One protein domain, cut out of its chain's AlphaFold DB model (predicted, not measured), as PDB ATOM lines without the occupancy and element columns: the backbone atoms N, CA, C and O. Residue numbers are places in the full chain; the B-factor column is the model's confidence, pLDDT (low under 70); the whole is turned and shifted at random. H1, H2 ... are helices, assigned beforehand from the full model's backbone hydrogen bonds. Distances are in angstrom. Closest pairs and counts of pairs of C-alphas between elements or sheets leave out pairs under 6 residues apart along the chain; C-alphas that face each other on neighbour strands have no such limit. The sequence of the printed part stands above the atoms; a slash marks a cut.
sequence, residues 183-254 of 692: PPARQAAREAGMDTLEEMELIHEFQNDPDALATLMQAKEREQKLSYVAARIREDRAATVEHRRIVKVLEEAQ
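What this domain is: This is residues 183 to 254 of the 692 residues of the protein "ParB-like nuclease family protein" of Thermomonospora umbrina (UniProt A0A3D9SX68). A small compact head holds three short helices, H1, H2 and H3, and the first turns of H4, whose remaining residues, 235 to 252, stick out with residues 253 and 254 as one long arm. In the head, H2, H3 and the first part of H4 make an up-and-down bundle, each running against the one before it, and H1 packs on H2. The printed part has 72 residues with four named helices, in order H1, H2, H3, H4, and no named strand: all helix. The whole is loose, with a radius of gyration of the C-alphas of 15.6 A, and spans 52 by 24 by 17 A; the arm makes the length.

How they stand to each other: Start at H1, residues 183 to 191, which touches H2, residues 197 to 206, at a steep tilt of 46 degrees; look at Ala 185 and Ile 203, their closest C-alphas, 6.7 A apart. H2 is the hub, touching three helices. It forms a hairpin with H3, residues 210 to 221, which touches it with residues 212 to 216 alone; the closest C-alphas, of Phe 206 and Leu 213, are 6.2 A apart. H3 and H4, residues 226 to 252, are a hairpin at a shallow tilt of 32 degrees, only just short of steep, with the C-alphas of Leu 216 and Leu 226 closest at 6.3 A. H4 touches H2 with residues 226 to 230 alone, closest at the C-alphas of Leu 202 and Ala 230, 7.2 A. H1 and H4 are apart. In H1, H2, H3 and H4 every O i to N i+4 pair is within hydrogen-bond range.

Where its parts are: Find C-alpha 183 at (273.848, 287.761, 212.209); from there H1 runs 12.4 A to residue 191. H2 measures 14.5 A and H3 16.4 A. Find C-alpha 226 at (267.616, 280.606, 230.515); H4 runs 39.1 A to C-alpha 252 at (237.452, 263.567, 212.357).

The domain as a whole: The C-alphas of Asp 195 and Gln 254, the two farthest apart, are 52.4 A apart. The printed part has no cut, its three links are tight, and no printed residue is under 70 in pLDDT.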
ATOM      1  N   PRO A 183     273.374 286.456 211.735       90.06
ATOM      2  CA  PRO A 183     273.848 287.761 212.209       90.06
ATOM      3  C   PRO A 183     272.888 288.499 213.161       90.06
ATOM      4  O   PRO A 183     273.377 288.965 214.187       90.06
ATOM      5  N   PRO A 184     271.558 288.555 212.919       90.25
ATOM      6  CA  PRO A 184     270.637 289.226 213.842       90.25
ATOM      7  C   PRO A 184     270.597 288.579 215.231       90.25
ATOM      8  O   PRO A 184     270.618 289.279 216.238       90.25
ATOM      9  N   ALA A 185     270.603 287.244 215.300       91.31
ATOM     10  CA  ALA A 185     270.593 286.516 216.566       91.31
ATOM     11  C   ALA A 185     271.907 286.709 217.343       91.31
ATOM     12  O   ALA A 185     271.878 286.924 218.554       91.31
ATOM     13  N   ARG A 186     273.053 286.730 216.643       90.25
ATOM     14  CA  ARG A 186     274.358 287.044 217.252       90.25
ATOM     15  C   ARG A 186     274.393 288.461 217.810       90.25
ATOM     16  O   ARG A 186     274.848 288.651 218.932       90.25
ATOM     17  N   GLN A 187     273.910 289.438 217.043       88.81
ATOM     18  CA  GLN A 187     273.855 290.833 217.482       88.81
ATOM     19  C   GLN A 187     272.997 290.985 218.738       88.81
ATOM     20  O   GLN A 187     273.423 291.596 219.711       88.81
ATOM     21  N   ALA A 188     271.824 290.361 218.755       88.31
ATOM     22  CA  ALA A 188     270.925 290.479 219.887       88.31
ATOM     23  C   ALA A 188     271.452 289.751 221.143       88.31
ATOM     24  O   ALA A 188     271.306 290.252 222.254       88.31
ATOM     25  N   ALA A 189     272.149 288.615 220.988       90.94
ATOM     26  CA  ALA A 189     272.848 287.961 222.100       90.94
ATOM     27  C   ALA A 189     273.959 288.846 222.697       90.94
ATOM     28  O   ALA A 189     274.152 288.861 223.912       90.94
ATOM     29  N   ARG A 190     274.667 289.611 221.853       88.88
ATOM     30  CA  ARG A 190     275.684 290.586 222.288       88.88
ATOM     31  C   ARG A 190     275.071 291.730 223.078       88.88
ATOM     32  O   ARG A 190     275.551 292.037 224.162       88.88
ATOM     33  N   GLU A 191     274.015 292.338 222.548       89.12
ATOM     34  CA  GLU A 191     273.301 293.444 223.201       89.12
ATOM     35  C   GLU A 191     272.713 293.020 224.552       89.12
ATOM     36  O   GLU A 191     272.743 293.791 225.507       89.12
ATOM     37  N   ALA A 192     272.267 291.766 224.659       87.38
ATOM     38  CA  ALA A 192     271.787 291.173 225.902       87.38
ATOM     39  C   ALA A 192     272.907 290.777 226.890       87.38
ATOM     40  O   ALA A 192     272.610 290.223 227.951       87.38
ATOM     41  N   GLY A 193     274.185 291.002 226.557       89.44
ATOM     42  CA  GLY A 193     275.317 290.640 227.415       89.44
ATOM     43  C   GLY A 193     275.414 289.136 227.684       89.44
ATOM     44  O   GLY A 193     275.780 288.726 228.784       89.44
ATOM     45  N   MET A 194     275.017 288.303 226.721       89.44
ATOM     46  CA  MET A 194     275.241 286.861 226.798       89.44
ATOM     47  C   MET A 194     276.693 286.579 226.426       89.44
ATOM     48  O   MET A 194     277.172 287.050 225.394       89.44
ATOM     49  N   ASP A 195     277.399 285.832 227.256       89.38
ATOM     50  CA  ASP A 195     278.848 285.644 227.163       89.38
ATOM     51  C   ASP A 195     279.285 284.198 227.420       89.38
ATOM     52  O   ASP A 195     280.468 283.881 227.304       89.38
ATOM     53  N   THR A 196     278.333 283.294 227.667       92.56
ATOM     54  CA  THR A 196     278.595 281.860 227.837       92.56
ATOM     55  C   THR A 196     278.193 281.045 226.607       92.56
ATOM     56  O   THR A 196     277.248 281.369 225.881       92.56
ATOM     57  N   LEU A 197     278.889 279.926 226.372       93.00
ATOM     58  CA  LEU A 197     278.594 279.040 225.238       93.00
ATOM     59  C   LEU A 197     277.185 278.436 225.336       93.00
ATOM     60  O   LEU A 197     276.527 278.230 224.322       93.00
ATOM     61  N   GLU A 198     276.710 278.189 226.555       93.31
ATOM     62  CA  GLU A 198     275.378 277.642 226.832       93.31
ATOM     63  C   GLU A 198     274.262 278.616 226.444       93.31
ATOM     64  O   GLU A 198     273.288 278.212 225.811       93.31
ATOM     65  N   GLU A 199     274.412 279.905 226.754       94.56
ATOM     66  CA  GLU A 199     273.461 280.934 226.324       94.56
ATOM     67  C   GLU A 199     273.431 281.049 224.796       94.56
ATOM     68  O   GLU A 199     272.355 281.069 224.194       94.56
ATOM     69  N   MET A 200     274.601 281.042 224.151       94.88
ATOM     70  CA  MET A 200     274.685 281.116 222.692       94.88
ATOM     71  C   MET A 200     274.058 279.901 222.002       94.88
ATOM     72  O   MET A 200     273.457 280.037 220.936       94.88
ATOM     73  N   GLU A 201     274.157 278.711 222.594       95.75
ATOM     74  CA  GLU A 201     273.472 277.520 222.088       95.75
ATOM     75  C   GLU A 201     271.951 277.656 222.136       95.75
ATOM     76  O   GLU A 201     271.283 277.263 221.175       95.75
ATOM     77  N   LEU A 202     271.409 278.240 223.210       96.25
ATOM     78  CA  LEU A 202     269.976 278.511 223.317       96.25
ATOM     79  C   LEU A 202     269.536 279.521 222.253       96.25
ATOM     80  O   LEU A 202     268.568 279.275 221.538       96.25
ATOM     81  N   ILE A 203     270.273 280.617 222.070       95.31
ATOM     82  CA  ILE A 203     269.956 281.590 221.016       95.31
ATOM     83  C   ILE A 203     270.035 280.949 219.627       95.31
ATOM     84  O   ILE A 203     269.140 281.152 218.810       95.31
ATOM     85  N   HIS A 204     271.053 280.126 219.361       95.81
ATOM     86  CA  HIS A 204     271.171 279.403 218.096       95.81
ATOM     87  C   HIS A 204     269.969 278.471 217.859       95.81
ATOM     88  O   HIS A 204     269.483 278.363 216.733       95.81
ATOM     89  N   GLU A 205     269.493 277.765 218.887       95.50
ATOM     90  CA  GLU A 205     268.317 276.892 218.787       95.50
ATOM     91  C   GLU A 205     267.058 277.664 218.377       95.50
ATOM     92  O   GLU A 205     266.314 277.210 217.506       95.50
ATOM     93  N   PHE A 206     266.839 278.840 218.965       95.25
ATOM     94  CA  PHE A 206     265.634 279.641 218.748       95.25
ATOM     95  C   PHE A 206     265.811 280.767 217.720       95.25
ATOM     96  O   PHE A 206     264.915 281.587 217.569       95.25
ATOM     97  N   GLN A 207     266.913 280.797 216.962       94.25
ATOM     98  CA  GLN A 207     267.270 281.925 216.085       94.25
ATOM     99  C   GLN A 207     266.234 282.274 215.000       94.25
ATOM    100  O   GLN A 207     266.238 283.388 214.485       94.25
ATOM    101  N   ASN A 208     265.355 281.330 214.656       93.38
ATOM    102  CA  ASN A 208     264.285 281.507 213.670       93.38
ATOM    103  C   ASN A 208     262.913 281.785 214.313       93.38
ATOM    104  O   ASN A 208     261.900 281.745 213.619       93.38
ATOM    105  N   ASP A 209     262.864 282.030 215.624       91.94
ATOM    106  CA  ASP A 209     261.648 282.365 216.362       91.94
ATOM    107  C   ASP A 209     261.863 283.663 217.165       91.94
ATOM    108  O   ASP A 209     262.465 283.636 218.245       91.94
ATOM    109  N   PRO A 210     261.394 284.813 216.646       91.06
ATOM    110  CA  PRO A 210     261.608 286.103 217.292       91.06
ATOM    111  C   PRO A 210     260.910 286.213 218.656       91.06
ATOM    112  O   PRO A 210     261.449 286.867 219.547       91.06
ATOM    113  N   ASP A 211     259.769 285.547 218.859       91.19
ATOM    114  CA  ASP A 211     259.025 285.592 220.124       91.19
ATOM    115  C   ASP A 211     259.756 284.801 221.218       91.19
ATOM    116  O   ASP A 211     259.867 285.240 222.370       91.19
ATOM    117  N   ALA A 212     260.324 283.648 220.856       93.75
ATOM    118  CA  ALA A 212     261.165 282.862 221.750       93.75
ATOM    119  C   ALA A 212     262.463 283.598 222.103       93.75
ATOM    120  O   ALA A 212     262.845 283.616 223.275       93.75
ATOM    121  N   LEU A 213     263.111 284.252 221.131       92.88
ATOM    122  CA  LEU A 213     264.287 285.085 221.395       92.88
ATOM    123  C   LEU A 213     263.957 286.255 222.325       92.88
ATOM    124  O   LEU A 213     264.666 286.457 223.308       92.88
ATOM    125  N   ALA A 214     262.857 286.973 222.079       91.75
ATOM    126  CA  ALA A 214     262.411 288.063 222.946       91.75
ATOM    127  C   ALA A 214     262.135 287.573 224.378       91.75
ATOM    128  O   ALA A 214     262.501 288.232 225.352       91.75
ATOM    129  N   THR A 215     261.547 286.382 224.518       93.62
ATOM    130  CA  THR A 215     261.309 285.751 225.822       93.62
ATOM    131  C   THR A 215     262.619 285.405 226.538       93.62
ATOM    132  O   THR A 215     262.736 285.633 227.742       93.62
ATOM    133  N   LEU A 216     263.619 284.886 225.818       94.88
ATOM    134  CA  LEU A 216     264.943 284.583 226.376       94.88
ATOM    135  C   LEU A 216     265.718 285.851 226.763       94.88
ATOM    136  O   LEU A 216     266.373 285.863 227.802       94.88
ATOM    137  N   MET A 217     265.609 286.929 225.985       91.62
ATOM    138  CA  MET A 217     266.225 288.222 226.311       91.62
ATOM    139  C   MET A 217     265.616 288.829 227.574       91.62
ATOM    140  O   MET A 217     266.347 289.155 228.505       91.62
ATOM    141  N   GLN A 218     264.284 288.866 227.678       91.56
ATOM    142  CA  GLN A 218     263.608 289.313 228.905       91.56
ATOM    143  C   GLN A 218     263.959 288.442 230.118       91.56
ATOM    144  O   GLN A 218     263.994 288.926 231.248       91.56
ATOM    145  N   ALA A 219     264.187 287.143 229.908       93.69
ATOM    146  CA  ALA A 219     264.633 286.251 230.967       93.69
ATOM    147  C   ALA A 219     266.052 286.602 231.441       93.69
ATOM    148  O   ALA A 219     266.275 286.639 232.648       93.69
ATOM    149  N   LYS A 220     266.976 286.924 230.525       92.94
ATOM    150  CA  LYS A 220     268.339 287.380 230.852       92.94
ATOM    151  C   LYS A 220     268.318 288.693 231.635       92.94
ATOM    152  O   LYS A 220     268.971 288.777 232.668       92.94
ATOM    153  N   GLU A 221     267.514 289.669 231.209       92.00
ATOM    154  CA  GLU A 221     267.336 290.951 231.916       92.00
ATOM    155  C   GLU A 221     266.807 290.779 233.346       92.00
ATOM    156  O   GLU A 221     267.135 291.557 234.238       92.00
ATOM    157  N   ARG A 222     265.971 289.760 233.572       92.62
ATOM    158  CA  ARG A 222     265.413 289.418 234.888       92.62
ATOM    159  C   ARG A 222     266.267 288.412 235.661       92.62
ATOM    160  O   ARG A 222     265.772 287.850 236.637       92.62
ATOM    161  N   GLU A 223     267.485 288.137 235.197       91.69
ATOM    162  CA  GLU A 223     268.425 287.181 235.798       91.69
ATOM    163  C   GLU A 223     267.825 285.774 235.994       91.69
ATOM    164  O   GLU A 223     268.158 285.028 236.913       91.69
ATOM    165  N   GLN A 224     266.902 285.380 235.114       92.19
ATOM    166  CA  GLN A 224     266.282 284.063 235.143       92.19
ATOM    167  C   GLN A 224     267.176 283.026 234.464       92.19
ATOM    168  O   GLN A 224     267.841 283.288 233.460       92.19
ATOM    169  N   LYS A 225     267.124 281.785 234.956       93.25
ATOM    170  CA  LYS A 225     267.848 280.663 234.356       93.25
ATOM    171  C   LYS A 225     267.309 280.358 232.951       93.25
ATOM    172  O   LYS A 225     266.247 279.748 232.809       93.25
ATOM    173  N   LEU A 226     268.060 280.729 231.912       93.94
ATOM    174  CA  LEU A 226     267.616 280.606 230.515       93.94
ATOM    175  C   LEU A 226     267.269 279.171 230.104       93.94
ATOM    176  O   LEU A 226     266.337 278.967 229.332       93.94
ATOM    177  N   SER A 227     267.951 278.162 230.656       93.69
ATOM    178  CA  SER A 227     267.645 276.756 230.360       93.69
ATOM    179  C   SER A 227     266.251 276.329 230.831       93.69
ATOM    180  O   SER A 227     265.602 275.541 230.143       93.69
ATOM    181  N   TYR A 228     265.750 276.886 231.940       93.94
ATOM    182  CA  TYR A 228     264.371 276.665 232.389       93.94
ATOM    183  C   TYR A 228     263.368 277.323 231.437       93.94
ATOM    184  O   TYR A 228     262.387 276.705 231.031       93.94
ATOM    185  N   VAL A 229     263.640 278.565 231.032       95.88
ATOM    186  CA  VAL A 229     262.773 279.300 230.103       95.88
ATOM    187  C   VAL A 229     262.719 278.609 228.740       95.88
ATOM    188  O   VAL A 229     261.632 278.415 228.202       95.88
ATOM    189  N   ALA A 230     263.859 278.151 228.223       96.38
ATOM    190  CA  ALA A 230     263.936 277.350 227.006       96.38
ATOM    191  C   ALA A 230     263.156 276.031 227.123       96.38
ATOM    192  O   ALA A 230     262.422 275.675 226.205       96.38
ATOM    193  N   ALA A 231     263.274 275.315 228.249       95.44
ATOM    194  CA  ALA A 231     262.503 274.095 228.487       95.44
ATOM    195  C   ALA A 231     260.991 274.361 228.450       95.44
ATOM    196  O   ALA A 231     260.269 273.636 227.769       95.44
ATOM    197  N   ARG A 232     260.530 275.447 229.083       93.69
ATOM    198  CA  ARG A 232     259.125 275.867 229.036       93.69
ATOM    199  C   ARG A 232     258.669 276.208 227.616       93.69
ATOM    200  O   ARG A 232     257.628 275.726 227.195       93.69
ATOM    201  N   ILE A 233     259.468 276.950 226.842       95.06
ATOM    202  CA  ILE A 233     259.154 277.254 225.429       95.06
ATOM    203  C   ILE A 233     258.979 275.958 224.619       95.06
ATOM    204  O   ILE A 233     258.049 275.844 223.820       95.06
ATOM    205  N   ARG A 234     259.856 274.964 224.816       95.19
ATOM    206  CA  ARG A 234     259.737 273.657 224.146       95.19
ATOM    207  C   ARG A 234     258.461 272.928 224.562       95.19
ATOM    208  O   ARG A 234     257.772 272.396 223.694       95.19
ATOM    209  N   GLU A 235     258.149 272.915 225.855       92.44
ATOM    210  CA  GLU A 235     256.946 272.273 226.387       92.44
ATOM    211  C   GLU A 235     255.666 272.933 225.861       92.44
ATOM    212  O   GLU A 235     254.795 272.232 225.353       92.44
ATOM    213  N   ASP A 236     255.582 274.264 225.877       88.62
ATOM    214  CA  ASP A 236     254.429 275.020 225.375       88.62
ATOM    215  C   ASP A 236     254.196 274.756 223.879       88.62
ATOM    216  O   ASP A 236     253.062 274.555 223.425       88.62
ATOM    217  N   ARG A 237     255.275 274.679 223.090       90.06
ATOM    218  CA  ARG A 237     255.201 274.313 221.668       90.06
ATOM    219  C   ARG A 237     254.735 272.878 221.474       90.06
ATOM    220  O   ARG A 237     253.851 272.643 220.649       90.06
ATOM    221  N   ALA A 238     255.301 271.933 222.222       92.00
ATOM    222  CA  ALA A 238     254.885 270.536 222.175       92.00
ATOM    223  C   ALA A 238     253.404 270.393 222.560       92.00
ATOM    224  O   ALA A 238     252.653 269.710 221.866       92.00
ATOM    225  N   ALA A 239     252.952 271.114 223.590       89.44
ATOM    226  CA  ALA A 239     251.555 271.153 224.001       89.44
ATOM    227  C   ALA A 239     250.647 271.760 222.927       89.44
ATOM    228  O   ALA A 239     249.566 271.235 222.681       89.44
ATOM    229  N   THR A 240     251.096 272.805 222.228       89.81
ATOM    230  CA  THR A 240     250.345 273.423 221.123       89.81
ATOM    231  C   THR A 240     250.232 272.498 219.907       89.81
ATOM    232  O   THR A 240     249.209 272.493 219.219       89.81
ATOM    233  N   VAL A 241     251.282 271.733 219.598       93.44
ATOM    234  CA  VAL A 241     251.256 270.723 218.528       93.44
ATOM    235  C   VAL A 241     250.316 269.580 218.903       93.44
ATOM    236  O   VAL A 241     249.456 269.226 218.100       93.44
ATOM    237  N   GLU A 242     250.423 269.054 220.125       93.88
ATOM    238  CA  GLU A 242     249.564 267.956 220.573       93.88
ATOM    239  C   GLU A 242     248.102 268.390 220.695       93.88
ATOM    240  O   GLU A 242     247.217 267.675 220.238       93.88
ATOM    241  N   HIS A 243     247.829 269.596 221.200       93.69
ATOM    242  CA  HIS A 243     246.481 270.164 221.211       93.69
ATOM    243  C   HIS A 243     245.870 270.187 219.803       93.69
ATOM    244  O   HIS A 243     244.768 269.681 219.605       93.69
ATOM    245  N   ARG A 244     246.607 270.684 218.798       96.44
ATOM    246  CA  ARG A 244     246.156 270.670 217.394       96.44
ATOM    247  C   ARG A 244     245.910 269.255 216.869       96.44
ATOM    248  O   ARG A 244     244.948 269.039 216.135       96.44
ATOM    249  N   ARG A 245     246.754 268.290 217.246       97.06
ATOM    250  CA  ARG A 245     246.575 266.875 216.889       97.06
ATOM    251  C   ARG A 245     245.277 266.320 217.473       97.06
ATOM    252  O   ARG A 245     244.511 265.691 216.754       97.06
ATOM    253  N   ILE A 246     245.020 266.585 218.751       95.62
ATOM    254  CA  ILE A 246     243.816 266.145 219.461       95.62
ATOM    255  C   ILE A 246     242.560 266.785 218.860       95.62
ATOM    256  O   ILE A 246     241.586 266.077 218.621       95.62
ATOM    257  N   VAL A 247     242.585 268.091 218.568       95.81
ATOM    258  CA  VAL A 247     241.478 268.789 217.891       95.81
ATOM    259  C   VAL A 247     241.135 268.093 216.574       95.81
ATOM    260  O   VAL A 247     239.980 267.740 216.371       95.81
ATOM    261  N   LYS A 248     242.137 267.787 215.740       97.19
ATOM    262  CA  LYS A 248     241.934 267.075 214.468       97.19
ATOM    263  C   LYS A 248     241.276 265.704 214.659       97.19
ATOM    264  O   LYS A 248     240.360 265.364 213.922       97.19
ATOM    265  N   VAL A 249     241.707 264.935 215.664       95.62
ATOM    266  CA  VAL A 249     241.106 263.626 215.993       95.62
ATOM    267  C   VAL A 249     239.639 263.775 216.410       95.62
ATOM    268  O   VAL A 249     238.794 262.991 215.982       95.62
ATOM    269  N   LEU A 250     239.316 264.779 217.230       94.94
ATOM    270  CA  LEU A 250     237.941 265.047 217.664       94.94
ATOM    271  C   LEU A 250     237.051 265.513 216.501       94.94
ATOM    272  O   LEU A 250     235.906 265.073 216.401       94.94
ATOM    273  N   GLU A 251     237.577 266.354 215.607       95.31
ATOM    274  CA  GLU A 251     236.888 266.807 214.393       95.31
ATOM    275  C   GLU A 251     236.615 265.649 213.420       95.31
ATOM    276  O   GLU A 251     235.495 265.516 212.927       95.31
ATOM    277  N   GLU A 252     237.599 264.773 213.187       95.75
ATOM    278  CA  GLU A 252     237.452 263.567 212.357       95.75
ATOM    279  C   GLU A 252     236.420 262.589 212.944       95.75
ATOM    280  O   GLU A 252     235.630 262.005 212.202       95.75
ATOM    281  N   ALA A 253     236.362 262.469 214.274       91.44
ATOM    282  CA  ALA A 253     235.335 261.705 214.985       91.44
ATOM    283  C   ALA A 253     233.968 262.422 215.064       91.44
ATOM    284  O   ALA A 253     233.030 261.912 215.685       91.44
ATOM    285  N   GLN A 254     233.846 263.614 214.465       93.75
ATOM    286  CA  GLN A 254     232.644 264.449 214.490       93.75
ATOM    287  C   GLN A 254     232.127 264.698 215.917       93.75
ATOM    288  O   GLN A 254     230.919 264.665 216.171       93.75
TER     289      GLN A 254